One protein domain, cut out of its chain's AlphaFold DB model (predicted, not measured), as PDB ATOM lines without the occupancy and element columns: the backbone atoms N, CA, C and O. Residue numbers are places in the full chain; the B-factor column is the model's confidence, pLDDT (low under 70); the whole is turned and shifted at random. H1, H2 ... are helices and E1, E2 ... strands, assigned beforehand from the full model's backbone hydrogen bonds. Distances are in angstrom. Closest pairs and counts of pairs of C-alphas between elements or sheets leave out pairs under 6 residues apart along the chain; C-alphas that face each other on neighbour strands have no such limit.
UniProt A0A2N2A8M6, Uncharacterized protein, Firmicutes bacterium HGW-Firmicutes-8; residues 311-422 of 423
ATOM      1  N   MET A 311      28.139  19.481 283.846       92.75
ATOM      2  CA  MET A 311      27.374  20.142 282.781       92.75
ATOM      3  C   MET A 311      25.870  19.830 282.886       92.75
ATOM      4  O   MET A 311      25.247  19.266 281.990       92.75
ATOM      5  N   ILE A 312      25.279  20.163 284.033       93.88
ATOM      6  CA  ILE A 312      23.888  19.850 284.354       93.88
ATOM      7  C   ILE A 312      23.000  21.015 283.924       93.88
ATOM      8  O   ILE A 312      23.145  22.123 284.443       93.88
ATOM      9  N   ASN A 313      22.033  20.756 283.042       93.62
ATOM     10  CA  ASN A 313      20.980  21.726 282.762       93.62
ATOM     11  C   ASN A 313      20.042  21.809 283.989       93.62
ATOM     12  O   ASN A 313      19.431  20.799 284.350       93.62
ATOM     13  N   PRO A 314      19.932  22.973 284.661       95.12
ATOM     14  CA  PRO A 314      19.157  23.098 285.896       95.12
ATOM     15  C   PRO A 314      17.650  22.889 285.696       95.12
ATOM     16  O   PRO A 314      16.983  22.460 286.635       95.12
ATOM     17  N   GLU A 315      17.138  23.133 284.488       96.69
ATOM     18  CA  GLU A 315      15.721  22.986 284.133       96.69
ATOM     19  C   GLU A 315      15.384  21.578 283.608       96.69
ATOM     20  O   GLU A 315      14.216  21.246 283.402       96.69
ATOM     21  N   ALA A 316      16.395  20.733 283.374       97.31
ATOM     22  CA  ALA A 316      16.205  19.394 282.833       97.31
ATOM     23  C   ALA A 316      15.806  18.372 283.910       97.31
ATOM     24  O   ALA A 316      16.242  18.417 285.065       97.31
ATOM     25  N   VAL A 317      15.023  17.370 283.504       97.94
ATOM     26  CA  VAL A 317      14.721  16.200 284.335       97.94
ATOM     27  C   VAL A 317      15.990  15.363 284.500       97.94
ATOM     28  O   VAL A 317      16.606  14.940 283.524       97.94
ATOM     29  N   LYS A 318      16.389  15.114 285.749       98.00
ATOM     30  CA  LYS A 318      17.643  14.418 286.065       98.00
ATOM     31  C   LYS A 318      17.466  12.902 286.022       98.00
ATOM     32  O   LYS A 318      16.636  12.351 286.744       98.00
ATOM     33  N   LEU A 319      18.289  12.248 285.213       98.12
ATOM     34  CA  LEU A 319      18.426  10.800 285.101       98.12
ATOM     35  C   LEU A 319      19.675  10.372 285.870       98.12
ATOM     36  O   LEU A 319      20.793  10.527 285.376       98.12
ATOM     37  N   TYR A 320      19.492   9.888 287.097       98.31
ATOM     38  CA  TYR A 320      20.612   9.480 287.941       98.31
ATOM     39  C   TYR A 320      21.064   8.066 287.590       98.31
ATOM     40  O   TYR A 320      20.225   7.178 287.422       98.31
ATOM     41  N   PHE A 321      22.373   7.845 287.513       98.38
ATOM     42  CA  PHE A 321      22.965   6.539 287.219       98.38
ATOM     43  C   PHE A 321      24.216   6.270 288.064       98.38
ATOM     44  O   PHE A 321      24.807   7.187 288.641       98.38
ATOM     45  N   LEU A 322      24.596   4.993 288.135       97.81
ATOM     46  CA  LEU A 322      25.748   4.483 288.879       97.81
ATOM     47  C   LEU A 322      26.521   3.478 288.020       97.81
ATOM     48  O   LEU A 322      25.911   2.698 287.286       97.81
ATOM     49  N   LEU A 323      27.844   3.455 288.151       96.69
ATOM     50  CA  LEU A 323      28.690   2.383 287.631       96.69
ATOM     51  C   LEU A 323      28.699   1.226 288.640       96.69
ATOM     52  O   LEU A 323      29.335   1.303 289.691       96.69
ATOM     53  N   GLY A 324      27.939   0.171 288.353       94.81
ATOM     54  CA  GLY A 324      27.881  -1.040 289.169       94.81
ATOM     55  C   GLY A 324      28.925  -2.081 288.757       94.81
ATOM     56  O   GLY A 324      29.617  -1.940 287.754       94.81
ATOM     57  N   SER A 325      28.985  -3.194 289.493       92.56
ATOM     58  CA  SER A 325      29.891  -4.319 289.192       92.56
ATOM     59  C   SER A 325      29.616  -5.015 287.855       92.56
ATOM     60  O   SER A 325      30.426  -5.813 287.402       92.56
ATOM     61  N   SER A 326      28.440  -4.783 287.272       90.12
ATOM     62  CA  SER A 326      27.979  -5.417 286.032       90.12
ATOM     63  C   SER A 326      27.744  -4.401 284.914       90.12
ATOM     64  O   SER A 326      27.069  -4.736 283.945       90.12
ATOM     65  N   GLY A 327      28.241  -3.171 285.075       93.50
ATOM     66  CA  GLY A 327      28.027  -2.072 284.139       93.50
ATOM     67  C   GLY A 327      27.191  -0.928 284.700       93.50
ATOM     68  O   GLY A 327      26.913  -0.853 285.903       93.50
ATOM     69  N   VAL A 328      26.799  -0.011 283.822       96.19
ATOM     70  CA  VAL A 328      26.046   1.191 284.206       96.19
ATOM     71  C   VAL A 328      24.571   0.868 284.463       96.19
ATOM     72  O   VAL A 328      23.869   0.314 283.617       96.19
ATOM     73  N   VAL A 329      24.063   1.255 285.635       96.56
ATOM     74  CA  VAL A 329      22.680   0.996 286.065       96.56
ATOM     75  C   VAL A 329      21.927   2.288 286.397       96.56
ATOM     76  O   VAL A 329      22.529   3.252 286.885       96.56
ATOM     77  N   PRO A 330      20.601   2.336 286.166       97.62
ATOM     78  CA  PRO A 330      19.788   3.471 286.573       97.62
ATOM     79  C   PRO A 330      19.697   3.520 288.100       97.62
ATOM     80  O   PRO A 330      19.452   2.512 288.763       97.62
ATOM     81  N   ALA A 331      19.851   4.715 288.651       96.62
ATOM     82  CA  ALA A 331      19.709   4.994 290.075       96.62
ATOM     83  C   ALA A 331      18.504   5.910 290.383       96.62
ATOM     84  O   ALA A 331      18.174   6.180 291.536       96.62
ATOM     85  N   SER A 332      17.796   6.337 289.336       95.56
ATOM     86  CA  SER A 332      16.437   6.880 289.375       95.56
ATOM     87  C   SER A 332      15.454   5.948 288.658       95.56
ATOM     88  O   SER A 332      15.828   4.876 288.188       95.56
ATOM     89  N   ASN A 333      14.179   6.348 288.557       96.94
ATOM     90  CA  ASN A 333      13.182   5.583 287.809       96.94
ATOM     91  C   ASN A 333      13.627   5.409 286.337       96.94
ATOM     92  O   ASN A 333      13.771   6.418 285.643       96.94
ATOM     93  N   PRO A 334      13.822   4.168 285.849       97.25
ATOM     94  CA  PRO A 334      14.272   3.929 284.483       97.25
ATOM     95  C   PRO A 334      13.190   4.182 283.431       97.25
ATOM     96  O   PRO A 334      13.520   4.293 282.259       97.25
ATOM     97  N   ASN A 335      11.911   4.274 283.817       98.06
ATOM     98  CA  ASN A 335      10.794   4.467 282.892       98.06
ATOM     99  C   ASN A 335      10.057   5.771 283.197       98.06
ATOM    100  O   ASN A 335       9.497   5.929 284.283       98.06
ATOM    101  N   MET A 336      10.005   6.694 282.241       97.81
ATOM    102  CA  MET A 336       9.387   8.007 282.448       97.81
ATOM    103  C   MET A 336       8.417   8.384 281.333       97.81
ATOM    104  O   MET A 336       8.533   7.908 280.206       97.81
ATOM    105  N   ILE A 337       7.490   9.290 281.650       98.31
ATOM    106  CA  ILE A 337       6.609   9.938 280.675       98.31
ATOM    107  C   ILE A 337       6.903  11.438 280.708       98.31
ATOM    108  O   ILE A 337       6.752  12.064 281.755       98.31
ATOM    109  N   LEU A 338       7.326  12.001 279.579       98.06
ATOM    110  CA  LEU A 338       7.661  13.419 279.418       98.06
ATOM    111  C   LEU A 338       6.875  14.030 278.255       98.06
ATOM    112  O   LEU A 338       6.323  13.305 277.436       98.06
ATOM    113  N   LYS A 339       6.827  15.360 278.168       98.38
ATOM    114  CA  LYS A 339       6.203  16.069 277.039       98.38
ATOM    115  C   LYS A 339       7.229  16.476 275.988       98.38
ATOM    116  O   LYS A 339       8.399  16.674 276.331       98.38
ATOM    117  N   VAL A 340       6.792  16.687 274.748       97.94
ATOM    118  CA  VAL A 340       7.604  17.372 273.728       97.94
ATOM    119  C   VAL A 340       8.105  18.716 274.279       97.94
ATOM    120  O   VAL A 340       7.387  19.430 274.977       97.94
ATOM    121  N   GLY A 341       9.369  19.033 274.010       97.12
ATOM    122  CA  GLY A 341      10.083  20.198 274.535       97.12
ATOM    123  C   GLY A 341      10.745  19.979 275.897       97.12
ATOM    124  O   GLY A 341      11.524  20.826 276.323       97.12
ATOM    125  N   SER A 342      10.485  18.856 276.576       97.88
ATOM    126  CA  SER A 342      11.201  18.523 277.815       97.88
ATOM    127  C   SER A 342      12.662  18.183 277.517       97.88
ATOM    128  O   SER A 342      12.965  17.537 276.510       97.88
ATOM    129  N   THR A 343      13.549  18.541 278.440       97.56
ATOM    130  CA  THR A 343      14.963  18.156 278.412       97.56
ATOM    131  C   THR A 343      15.249  17.178 279.546       97.56
ATOM    132  O   THR A 343      14.748  17.351 280.659       97.56
ATOM    133  N   VAL A 344      16.061  16.157 279.284       97.69
ATOM    134  CA  VAL A 344      16.674  15.312 280.319       97.69
ATOM    135  C   VAL A 344      18.160  15.594 280.430       97.69
ATOM    136  O   VAL A 344      18.779  15.972 279.441       97.69
ATOM    137  N   THR A 345      18.729  15.372 281.612       97.06
ATOM    138  CA  THR A 345      20.175  15.403 281.847       97.06
ATOM    139  C   THR A 345      20.617  14.161 282.613       97.06
ATOM    140  O   THR A 345      20.000  13.792 283.610       97.06
ATOM    141  N   PHE A 346      21.711  13.544 282.172       97.31
ATOM    142  CA  PHE A 346      22.313  12.365 282.793       97.31
ATOM    143  C   PHE A 346      23.280  12.794 283.898       97.31
ATOM    144  O   PHE A 346      24.187  13.596 283.658       97.31
ATOM    145  N   VAL A 347      23.075  12.279 285.114       97.56
ATOM    146  CA  VAL A 347      23.813  12.699 286.312       97.56
ATOM    147  C   VAL A 347      24.426  11.483 287.018       97.56
ATOM    148  O   VAL A 347      23.676  10.664 287.557       97.56
ATOM    149  N   PRO A 348      25.763  11.356 287.073       97.69
ATOM    150  CA  PRO A 348      26.399  10.317 287.876       97.69
ATOM    151  C   PRO A 348      26.145  10.580 289.367       97.69
ATOM    152  O   PRO A 348      26.240  11.718 289.831       97.69
ATOM    153  N   GLN A 349      25.784   9.544 290.126       97.94
ATOM    154  CA  GLN A 349      25.362   9.711 291.523       97.94
ATOM    155  C   GLN A 349      26.518   9.673 292.539       97.94
ATOM    156  O   GLN A 349      26.360  10.187 293.648       97.94
ATOM    157  N   ASP A 350      27.679   9.123 292.179       97.94
ATOM    158  CA  ASP A 350      28.862   9.081 293.045       97.94
ATOM    159  C   ASP A 350      30.151   9.517 292.328       97.94
ATOM    160  O   ASP A 350      30.168   9.806 291.128       97.94
ATOM    161  N   GLU A 351      31.242   9.631 293.092       97.31
ATOM    162  CA  GLU A 351      32.537  10.100 292.588       97.31
ATOM    163  C   GLU A 351      33.169   9.118 291.594       97.31
ATOM    164  O   GLU A 351      33.775   9.551 290.617       97.31
ATOM    165  N   VAL A 352      33.008   7.809 291.814       96.81
ATOM    166  CA  VAL A 352      33.562   6.768 290.933       96.81
ATOM    167  C   VAL A 352      32.892   6.838 289.564       96.81
ATOM    168  O   VAL A 352      33.572   6.950 288.546       96.81
ATOM    169  N   THR A 353      31.562   6.887 289.546       97.06
ATOM    170  CA  THR A 353      30.755   7.047 288.332       97.06
ATOM    171  C   THR A 353      31.036   8.391 287.666       97.06
ATOM    172  O   THR A 353      31.112   8.459 286.444       97.06
ATOM    173  N   SER A 354      31.226   9.465 288.445       96.06
ATOM    174  CA  SER A 354      31.569  10.783 287.893       96.06
ATOM    175  C   SER A 354      32.910  10.747 287.171       96.06
ATOM    176  O   SER A 354      32.979  11.198 286.038       96.06
ATOM    177  N   LYS A 355      33.941  10.145 287.773       93.69
ATOM    178  CA  LYS A 355      35.268  10.003 287.154       93.69
ATOM    179  C   LYS A 355      35.219   9.193 285.861       93.69
ATOM    180  O   LYS A 355      35.801   9.629 284.877       93.69
ATOM    181  N   ALA A 356      34.505   8.068 285.855       92.62
ATOM    182  CA  ALA A 356      34.319   7.252 284.654       92.62
ATOM    183  C   ALA A 356      33.509   7.990 283.566       92.62
ATOM    184  O   ALA A 356      33.752   7.846 282.372       92.62
ATOM    185  N   PHE A 357      32.541   8.817 283.959       92.69
ATOM    186  CA  PHE A 357      31.779   9.625 283.009       92.69
ATOM    187  C   PHE A 357      32.588  10.797 282.442       92.69
ATOM    188  O   PHE A 357      32.500  11.084 281.248       92.69
ATOM    189  N   ASP A 358      33.390  11.437 283.291       89.88
ATOM    190  CA  ASP A 358      34.266  12.556 282.947       89.88
ATOM    191  C   ASP A 358      35.459  12.120 282.097       89.88
ATOM    192  O   ASP A 358      35.941  12.918 281.313       89.88
ATOM    193  N   SER A 359      35.924  10.873 282.213       86.00
ATOM    194  CA  SER A 359      36.993  10.327 281.365       86.00
ATOM    195  C   SER A 359      36.505   9.817 280.008       86.00
ATOM    196  O   SER A 359      37.316   9.391 279.191       86.00
ATOM    197  N   GLY A 360      35.188   9.789 279.781       86.50
ATOM    198  CA  GLY A 360      34.602   9.181 278.588       86.50
ATOM    199  C   GLY A 360      34.471   7.661 278.618       86.50
ATOM    200  O   GLY A 360      34.004   7.089 277.632       86.50
ATOM    201  N   GLU A 361      34.831   7.008 279.728       89.00
ATOM    202  CA  GLU A 361      34.642   5.565 279.906       89.00
ATOM    203  C   GLU A 361      33.164   5.185 279.779       89.00
ATOM    204  O   GLU A 361      32.840   4.170 279.165       89.00
ATOM    205  N   ILE A 362      32.273   6.017 280.332       92.31
ATOM    206  CA  ILE A 362      30.824   5.853 280.212       92.31
ATOM    207  C   ILE A 362      30.287   6.684 279.046       92.31
ATOM    208  O   ILE A 362      30.379   7.917 279.021       92.31
ATOM    209  N   GLN A 363      29.630   6.005 278.113       92.12
ATOM    210  CA  GLN A 363      29.049   6.599 276.912       92.12
ATOM    211  C   GLN A 363      27.532   6.495 276.915       92.12
ATOM    212  O   GLN A 363      26.967   5.619 277.560       92.12
ATOM    213  N   ILE A 364      26.876   7.409 276.199       93.62
ATOM    214  CA  ILE A 364      25.416   7.484 276.119       93.62
ATOM    215  C   ILE A 364      25.013   7.252 274.671       93.62
ATOM    216  O   ILE A 364      25.491   7.952 273.781       93.62
ATOM    217  N   PHE A 365      24.102   6.318 274.440       94.00
ATOM    218  CA  PHE A 365      23.539   6.002 273.134       94.00
ATOM    219  C   PHE A 365      22.028   6.149 273.178       94.00
ATOM    220  O   PHE A 365      21.412   5.896 274.213       94.00
ATOM    221  N   SER A 366      21.422   6.542 272.065       95.50
ATOM    222  CA  SER A 366      19.980   6.685 271.954       95.50
ATOM    223  C   SER A 366      19.462   6.328 270.569       95.50
ATOM    224  O   SER A 366      20.120   6.555 269.557       95.50
ATOM    225  N   ASP A 367      18.241   5.804 270.538       95.62
ATOM    226  CA  ASP A 367      17.455   5.601 269.321       95.62
ATOM    227  C   ASP A 367      16.483   6.764 269.038       95.62
ATOM    228  O   ASP A 367      15.700   6.705 268.093       95.62
ATOM    229  N   ALA A 368      16.532   7.849 269.820       93.62
ATOM    230  CA  ALA A 368      15.544   8.926 269.761       93.62
ATOM    231  C   ALA A 368      15.470   9.653 268.401       93.62
ATOM    232  O   ALA A 368      14.413  10.188 268.055       93.62
ATOM    233  N   TRP A 369      16.566   9.680 267.628       89.00
ATOM    234  CA  TRP A 369      16.616  10.309 266.298       89.00
ATOM    235  C   TRP A 369      16.684   9.318 265.130       89.00
ATOM    236  O   TRP A 369      16.129   9.610 264.074       89.00
ATOM    237  N   ASN A 370      17.324   8.157 265.305       88.00
ATOM    238  CA  ASN A 370      17.432   7.132 264.257       88.00
ATOM    239  C   ASN A 370      16.292   6.098 264.295       88.00
ATOM    240  O   ASN A 370      16.144   5.314 263.359       88.00
ATOM    241  N   GLY A 371      15.457   6.137 265.337       89.88
ATOM    242  CA  GLY A 371      14.388   5.179 265.578       89.88
ATOM    243  C   GLY A 371      14.905   3.858 266.156       89.88
ATOM    244  O   GLY A 371      16.097   3.558 266.069       89.88
ATOM    245  N   PRO A 372      14.014   3.055 266.764       88.88
ATOM    246  CA  PRO A 372      14.382   1.765 267.319       88.88
ATOM    247  C   PRO A 372      14.841   0.788 266.219       88.88
ATOM    248  O   PRO A 372      14.360   0.856 265.084       88.88
ATOM    249  N   PRO A 373      15.688  -0.187 266.572       92.31
ATOM    250  CA  PRO A 373      16.128  -0.469 267.936       92.31
ATOM    251  C   PRO A 373      17.303   0.403 268.402       92.31
ATOM    252  O   PRO A 373      18.038   0.975 267.600       92.31
ATOM    253  N   LEU A 374      17.513   0.450 269.722       92.56
ATOM    254  CA  LEU A 374      18.763   0.945 270.295       92.56
ATOM    255  C   LEU A 374      19.923   0.089 269.770       92.56
ATOM    256  O   LEU A 374      19.884  -1.136 269.840       92.56
ATOM    257  N   VAL A 375      20.953   0.744 269.241       91.56
ATOM    258  CA  VAL A 375      22.188   0.108 268.760       91.56
ATOM    259  C   VAL A 375      23.362   0.895 269.314       91.56
ATOM    260  O   VAL A 375      23.334   2.129 269.290       91.56
ATOM    261  N   VAL A 376      24.385   0.191 269.798       88.31
ATOM    262  CA  VAL A 376      25.594   0.806 270.351       88.31
ATOM    263  C   VAL A 376      26.579   1.083 269.226       88.31
ATOM    264  O   VAL A 376      27.488   0.308 268.944       88.31
ATOM    265  N   CYS A 377      26.346   2.178 268.512       85.62
ATOM    266  CA  CYS A 377      27.220   2.626 267.439       85.62
ATOM    267  C   CYS A 377      27.388   4.144 267.471       85.62
ATOM    268  O   CYS A 377      26.557   4.874 268.014       85.62
ATOM    269  N   GLU A 378      28.448   4.631 266.831       80.62
ATOM    270  CA  GLU A 378      28.791   6.056 266.801       80.62
ATOM    271  C   GLU A 378      27.675   6.952 266.239       80.62
ATOM    272  O   GLU A 378      27.551   8.105 266.645       80.62
ATOM    273  N   ALA A 379      26.821   6.429 265.351       82.69
ATOM    274  CA  ALA A 379      25.685   7.166 264.792       82.69
ATOM    275  C   ALA A 379      24.534   7.395 265.793       82.69
ATOM    276  O   ALA A 379      23.710   8.286 265.581       82.69
ATOM    277  N   ASN A 380      24.477   6.596 266.861       87.00
ATOM    278  CA  ASN A 380      23.467   6.661 267.919       87.00
ATOM    279  C   ASN A 380      24.005   7.278 269.213       87.00
ATOM    280  O   ASN A 380      23.280   7.399 270.196       87.00
ATOM    281  N   ARG A 381      25.282   7.649 269.254       88.12
ATOM    282  CA  ARG A 381      25.909   8.180 270.458       88.12
ATOM    283  C   ARG A 381      25.498   9.639 270.687       88.12
ATOM    284  O   ARG A 381      25.502  10.440 269.757       88.12
ATOM    285  N   ILE A 382      25.161   9.993 271.926       88.25
ATOM    286  CA  ILE A 382      24.974  11.382 272.364       88.25
ATOM    287  C   ILE A 382      26.341  11.929 272.729       88.25
ATOM    288  O   ILE A 382      26.965  11.507 273.709       88.25
ATOM    289  N   LYS A 383      26.800  12.842 271.884       75.00
ATOM    290  CA  LYS A 383      28.198  13.245 271.845       75.00
ATOM    291  C   LYS A 383      28.423  14.632 272.443       75.00
ATOM    292  O   LYS A 383      29.404  14.849 273.143       75.00
ATOM    293  N   THR A 384      27.465  15.538 272.285       71.31
ATOM    294  CA  THR A 384      27.507  16.843 272.944       71.31
ATOM    295  C   THR A 384      26.793  16.802 274.287       71.31
ATOM    296  O   THR A 384      25.702  16.243 274.424       71.31
ATOM    297  N   GLU A 385      27.420  17.424 275.285       83.81
ATOM    298  CA  GLU A 385      26.876  17.561 276.632       83.81
ATOM    299  C   GLU A 385      26.470  16.205 277.261       83.81
ATOM    300  O   GLU A 385      26.983  15.113 276.977       83.81
ATOM    301  N   ASN A 386      25.540  16.292 278.198       90.62
ATOM    302  CA  ASN A 386      24.932  15.179 278.899       90.62
ATOM    303  C   ASN A 386      23.453  15.491 279.092       90.62
ATOM    304  O   ASN A 386      22.872  15.232 280.147       90.62
ATOM    305  N   SER A 387      22.857  16.075 278.051       94.06
ATOM    306  CA  SER A 387      21.454  16.435 277.976       94.06
ATOM    307  C   SER A 387      20.834  16.008 276.640       94.06
ATOM    308  O   SER A 387      21.535  15.799 275.653       94.06
ATOM    309  N   TYR A 388      19.513  15.825 276.613       94.94
ATOM    310  CA  TYR A 388      18.758  15.575 275.384       94.94
ATOM    311  C   TYR A 388      17.388  16.244 275.467       94.94
ATOM    312  O   TYR A 388      16.676  16.073 276.459       94.94
ATOM    313  N   THR A 389      17.008  16.992 274.427       96.12
ATOM    314  CA  THR A 389      15.705  17.669 274.341       96.12
ATOM    315  C   THR A 389      14.816  16.977 273.321       96.12
ATOM    316  O   THR A 389      15.175  16.854 272.152       96.12
ATOM    317  N   PHE A 390      13.631  16.545 273.752       96.38
ATOM    318  CA  PHE A 390      12.700  15.815 272.896       96.38
ATOM    319  C   PHE A 390      11.930  16.768 271.986       96.38
ATOM    320  O   PHE A 390      11.155  17.594 272.458       96.38
ATOM    321  N   THR A 391      12.096  16.630 270.675       96.50
ATOM    322  CA  THR A 391      11.407  17.465 269.674       96.50
ATOM    323  C   THR A 391      10.189  16.783 269.048       96.50
ATOM    324  O   THR A 391       9.425  17.428 268.336       96.50
ATOM    325  N   GLN A 392       9.983  15.495 269.333       96.38
ATOM    326  CA  GLN A 392       8.914  14.673 268.768       96.38
ATOM    327  C   GLN A 392       8.343  13.696 269.802       96.38
ATOM    328  O   GLN A 392       9.021  13.313 270.754       96.38
ATOM    329  N   THR A 393       7.085  13.295 269.610       97.56
ATOM    330  CA  THR A 393       6.432  12.247 270.409       97.56
ATOM    331  C   THR A 393       6.977  10.867 270.057       97.56
ATOM    332  O   THR A 393       7.345  10.636 268.906       97.56
ATOM    333  N   GLY A 394       6.934   9.915 270.987       96.62
ATOM    334  CA  GLY A 394       7.353   8.536 270.727       96.62
ATOM    335  C   GLY A 394       7.933   7.850 271.953       96.62
ATOM    336  O   GLY A 394       7.738   8.301 273.077       96.62
ATOM    337  N   ILE A 395       8.648   6.750 271.734       97.38
ATOM    338  CA  ILE A 395       9.452   6.095 272.766       97.38
ATOM    339  C   ILE A 395      10.913   6.326 272.403       97.38
ATOM    340  O   ILE A 395      11.310   6.047 271.276       97.38
ATOM    341  N   ALA A 396      11.682   6.835 273.357       97.81
ATOM    342  CA  ALA A 396      13.118   7.018 273.258       97.81
ATOM    343  C   ALA A 396      13.808   6.142 274.300       97.81
ATOM    344  O   ALA A 396      13.505   6.208 275.494       97.81
ATOM    345  N   ASN A 397      14.745   5.331 273.848       97.88
ATOM    346  CA  ASN A 397      15.589   4.488 274.667       97.88
ATOM    347  C   ASN A 397      16.976   5.116 274.771       97.88
ATOM    348  O   ASN A 397      17.508   5.662 273.802       97.88
ATOM    349  N   PHE A 398      17.562   5.023 275.958       97.44
ATOM    350  CA  PHE A 398      18.918   5.468 276.232       97.44
ATOM    351  C   PHE A 398      19.693   4.331 276.881       97.44
ATOM    352  O   PHE A 398      19.285   3.807 277.921       97.44
ATOM    353  N   GLY A 399      20.802   3.951 276.262       96.12
ATOM    354  CA  GLY A 399      21.760   2.999 276.811       96.12
ATOM    355  C   GLY A 399      22.998   3.734 277.292       96.12
ATOM    356  O   GLY A 399      23.582   4.507 276.535       96.12
ATOM    357  N   LEU A 400      23.369   3.521 278.550       95.62
ATOM    358  CA  LEU A 400      24.639   3.965 279.102       95.62
ATOM    359  C   LEU A 400      25.524   2.736 279.278       95.62
ATOM    360  O   LEU A 400      25.068   1.766 279.877       95.62
ATOM    361  N   TYR A 401      26.759   2.791 278.784       93.62
ATOM    362  CA  TYR A 401      27.681   1.650 278.825       93.62
ATOM    363  C   TYR A 401      29.093   2.095 279.182       93.62
ATOM    364  O   TYR A 401      29.540   3.136 278.693       93.62
ATOM    365  N   SER A 402      29.790   1.295 279.994       91.25
ATOM    366  CA  SER A 402      31.239   1.410 280.212       91.25
ATOM    367  C   SER A 402      32.011   0.503 279.247       91.25
ATOM    368  O   SER A 402      31.598  -0.625 278.977       91.25
ATOM    369  N   TYR A 403      33.169   0.963 278.762       80.25
ATOM    370  CA  TYR A 403      34.100   0.141 277.974       80.25
ATOM    371  C   TYR A 403      34.609  -1.113 278.700       80.25
ATOM    372  O   TYR A 403      35.107  -2.030 278.050       80.25
ATOM    373  N   GLN A 404      34.507  -1.164 280.029       78.31
ATOM    374  CA  GLN A 404      34.967  -2.302 280.828       78.31
ATOM    375  C   GLN A 404      33.919  -3.417 280.967       78.31
ATOM    376  O   GLN A 404      34.184  -4.434 281.604       78.31
ATOM    377  N   GLU A 405      32.723  -3.256 280.396       81.69
ATOM    378  CA  GLU A 405      31.681  -4.280 280.473       81.69
ATOM    379  C   GLU A 405      32.051  -5.508 279.617       81.69
ATOM    380  O   GLU A 405      32.046  -5.455 278.389       81.69
ATOM    381  N   GLU A 406      32.323  -6.647 280.269       68.31
ATOM    382  CA  GLU A 406      32.774  -7.904 279.631       68.31
ATOM    383  C   GLU A 406      31.799  -8.479 278.580       68.31
ATOM    384  O   GLU A 406      32.178  -9.345 277.796       68.31
ATOM    385  N   ASN A 407      30.543  -8.015 278.543       65.12
ATOM    386  CA  ASN A 407      29.492  -8.504 277.643       65.12
ATOM    387  C   ASN A 407      28.783  -7.353 276.920       65.12
ATOM    388  O   ASN A 407      27.569  -7.168 277.035       65.12
ATOM    389  N   TYR A 408      29.560  -6.574 276.176       71.25
ATOM    390  CA  TYR A 408      29.075  -5.454 275.381       71.25
ATOM    391  C   TYR A 408      28.211  -5.949 274.202       71.25
ATOM    392  O   TYR A 408      28.716  -6.261 273.122       71.25
ATOM    393  N   ASN A 409      26.893  -6.081 274.399       79.56
ATOM    394  CA  ASN A 409      25.984  -6.414 273.301       79.56
ATOM    395  C   ASN A 409      25.740  -5.174 272.432       79.56
ATOM    396  O   ASN A 409      24.975  -4.285 272.800       79.56
ATOM    397  N   LEU A 410      26.375  -5.133 271.263       83.12
ATOM    398  CA  LEU A 410      26.257  -4.019 270.321       83.12
ATOM    399  C   LEU A 410      24.862  -3.926 269.681       83.12
ATOM    400  O   LEU A 410      24.424  -2.832 269.313       83.12
ATOM    401  N   GLU A 411      24.151  -5.053 269.568       86.00
ATOM    402  CA  GLU A 411      22.870  -5.151 268.869       86.00
ATOM    403  C   GLU A 411      21.707  -5.308 269.853       86.00
ATOM    404  O   GLU A 411      21.560  -6.328 270.530       86.00
ATOM    405  N   ASN A 412      20.814  -4.314 269.881       86.50
ATOM    406  CA  ASN A 412      19.609  -4.320 270.716       86.50
ATOM    407  C   ASN A 412      19.902  -4.494 272.218       86.50
ATOM    408  O   ASN A 412      19.280  -5.349 272.865       86.50
ATOM    409  N   PRO A 413      20.845  -3.738 272.810       91.75
ATOM    410  CA  PRO A 413      21.080  -3.857 274.235       91.75
ATOM    411  C   PRO A 413      19.844  -3.413 275.024       91.75
ATOM    412  O   PRO A 413      19.003  -2.631 274.568       91.75
ATOM    413  N   LYS A 414      19.752  -3.892 276.266       93.88
ATOM    414  CA  LYS A 414      18.732  -3.412 277.193       93.88
ATOM    415  C   LYS A 414      18.995  -1.927 277.497       93.88
ATOM    416  O   LYS A 414      20.120  -1.601 277.883       93.88
ATOM    417  N   PRO A 415      17.992  -1.042 277.376       96.56
ATOM    418  CA  PRO A 415      18.171   0.362 277.716       96.56
ATOM    419  C   PRO A 415      18.342   0.561 279.224       96.56
ATOM    420  O   PRO A 415      17.705  -0.119 280.035       96.56
ATOM    421  N   THR A 416      19.173   1.533 279.593       97.12
ATOM    422  CA  THR A 416      19.310   2.037 280.967       97.12
ATOM    423  C   THR A 416      18.091   2.881 281.342       97.12
ATOM    424  O   THR A 416      17.577   2.757 282.453       97.12
ATOM    425  N   PHE A 417      17.594   3.693 280.399       98.25
ATOM    426  CA  PHE A 417      16.382   4.499 280.546       98.25
ATOM    427  C   PHE A 417      15.476   4.379 279.316       98.25
ATOM    428  O   PHE A 417      15.951   4.394 278.182       98.25
ATOM    429  N   THR A 418      14.165   4.348 279.539       98.19
ATOM    430  CA  THR A 418      13.128   4.411 278.505       98.19
ATOM    431  C   THR A 418      12.179   5.564 278.810       98.19
ATOM    432  O   THR A 418      11.614   5.679 279.902       98.19
ATOM    433  N   ILE A 419      11.986   6.442 277.833       98.31
ATOM    434  CA  ILE A 419      11.194   7.661 277.964       98.31
ATOM    435  C   ILE A 419      10.075   7.631 276.933       98.31
ATOM    436  O   ILE A 419      10.320   7.584 275.732       98.31
ATOM    437  N   THR A 420       8.834   7.688 277.407       98.25
ATOM    438  CA  THR A 420       7.658   7.902 276.561       98.25
ATOM    439  C   THR A 420       7.391   9.398 276.454       98.25
ATOM    440  O   THR A 420       7.076  10.050 277.448       98.25
ATOM    441  N   VAL A 421       7.512   9.949 275.255       97.94
ATOM    442  CA  VAL A 421       7.267  11.359 274.963       97.94
ATOM    443  C   VAL A 421       5.852  11.530 274.421       97.94
ATOM    444  O   VAL A 421       5.515  11.018 273.350       97.94
ATOM    445  N   ILE A 422       5.026  12.260 275.160       98.06
ATOM    446  CA  ILE A 422       3.651  12.617 274.801       98.06
ATOM    447  C   ILE A 422       3.581  14.067 274.283       98.06
ATOM    448  O   ILE A 422       4.540  14.816 274.477       98.06
TER     449      ILE A 422
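Overview. This is residues 311 to 422 of the 423 residues of an uncharacterized protein of Firmicutes bacterium HGW-Firmicutes-8 (UniProt A0A2N2A8M6). Two twisted four-stranded sheets, only partly face to face, curl round a shared middle like a flattened, incompletely closed barrel, with the short helix H1 packed at one end where E1, E4 and E5 come near it. E2 lies near E7 where the two sheets approach each other, while E5 and E6 stay apart, and long loops follow E5 and E7. The printed part has 112 residues, with eight named strands and one named helix in the order E1 E2 E3 E4 H1 E5 E6 E7 E8; both sheets, E2 E1 E4 E6 and E3 E8 E7 E5, are mixed. The class is mostly strand, though under half of the residues are in named elements. The whole is compact, with a radius of gyration of the C-alphas of 13.0 A and spans of 35 by 31 by 23 A.

Arrangement. E1, residues 317 to 324, forms a hairpin with E2, residues 327 to 330, with N 324 and O 327 at 2.8 A. E1 is parallel to E4, residues 343 to 348, with N 319 and O 345 at 2.8 A. E4 is antiparallel to E6, residues 387 to 389, with N 344 and O 388 at 2.9 A. This sheet is strongly twisted and curled like part of a barrel. In the other strongly twisted sheet, E3, residues 335 to 339, is parallel to E8, residues 417 to 422, with N 420 and O 336 at 2.8 A. E8 forms a hairpin with E7, residues 394 to 402, with N 421 and O 394 at 2.7 A. E7 is antiparallel to E5, residues 362 to 366, with N 365 and O 399 at 2.8 A. Between the sheets, the closest C-alphas of E2 and E7 are those of Val 328 and Tyr 401, 5.6 A apart. H1, residues 351 to 358, is on the first sheet at a height of 6.9 A, only just over E1 with 3 C-alphas falling on it. The closest C-alphas of H1 and E1 are those of Thr 353 and Leu 323, 5.1 A apart. In H1 every O i to N i+4 pair is within hydrogen-bond range.

Along the chain. E1 begins at C-alpha 317, (14.721, 16.200, 284.335), and is 22.2 A long. E4 measures 16.8 A, E7 26.7 A and E8 16.2 A. E8 ends at C-alpha 422, (3.651, 12.617, 274.801).

Size, cuts and confidence. The C-alphas farthest apart, those of Gly 341 and Glu 406, are 36.5 A apart. The printed part has no cut. The links E5 to E6, 20 residues, and E7 to E8, 14 residues, are long. Mean pLDDT of the printed part is 92.7; residues 406 to 407 are under 70.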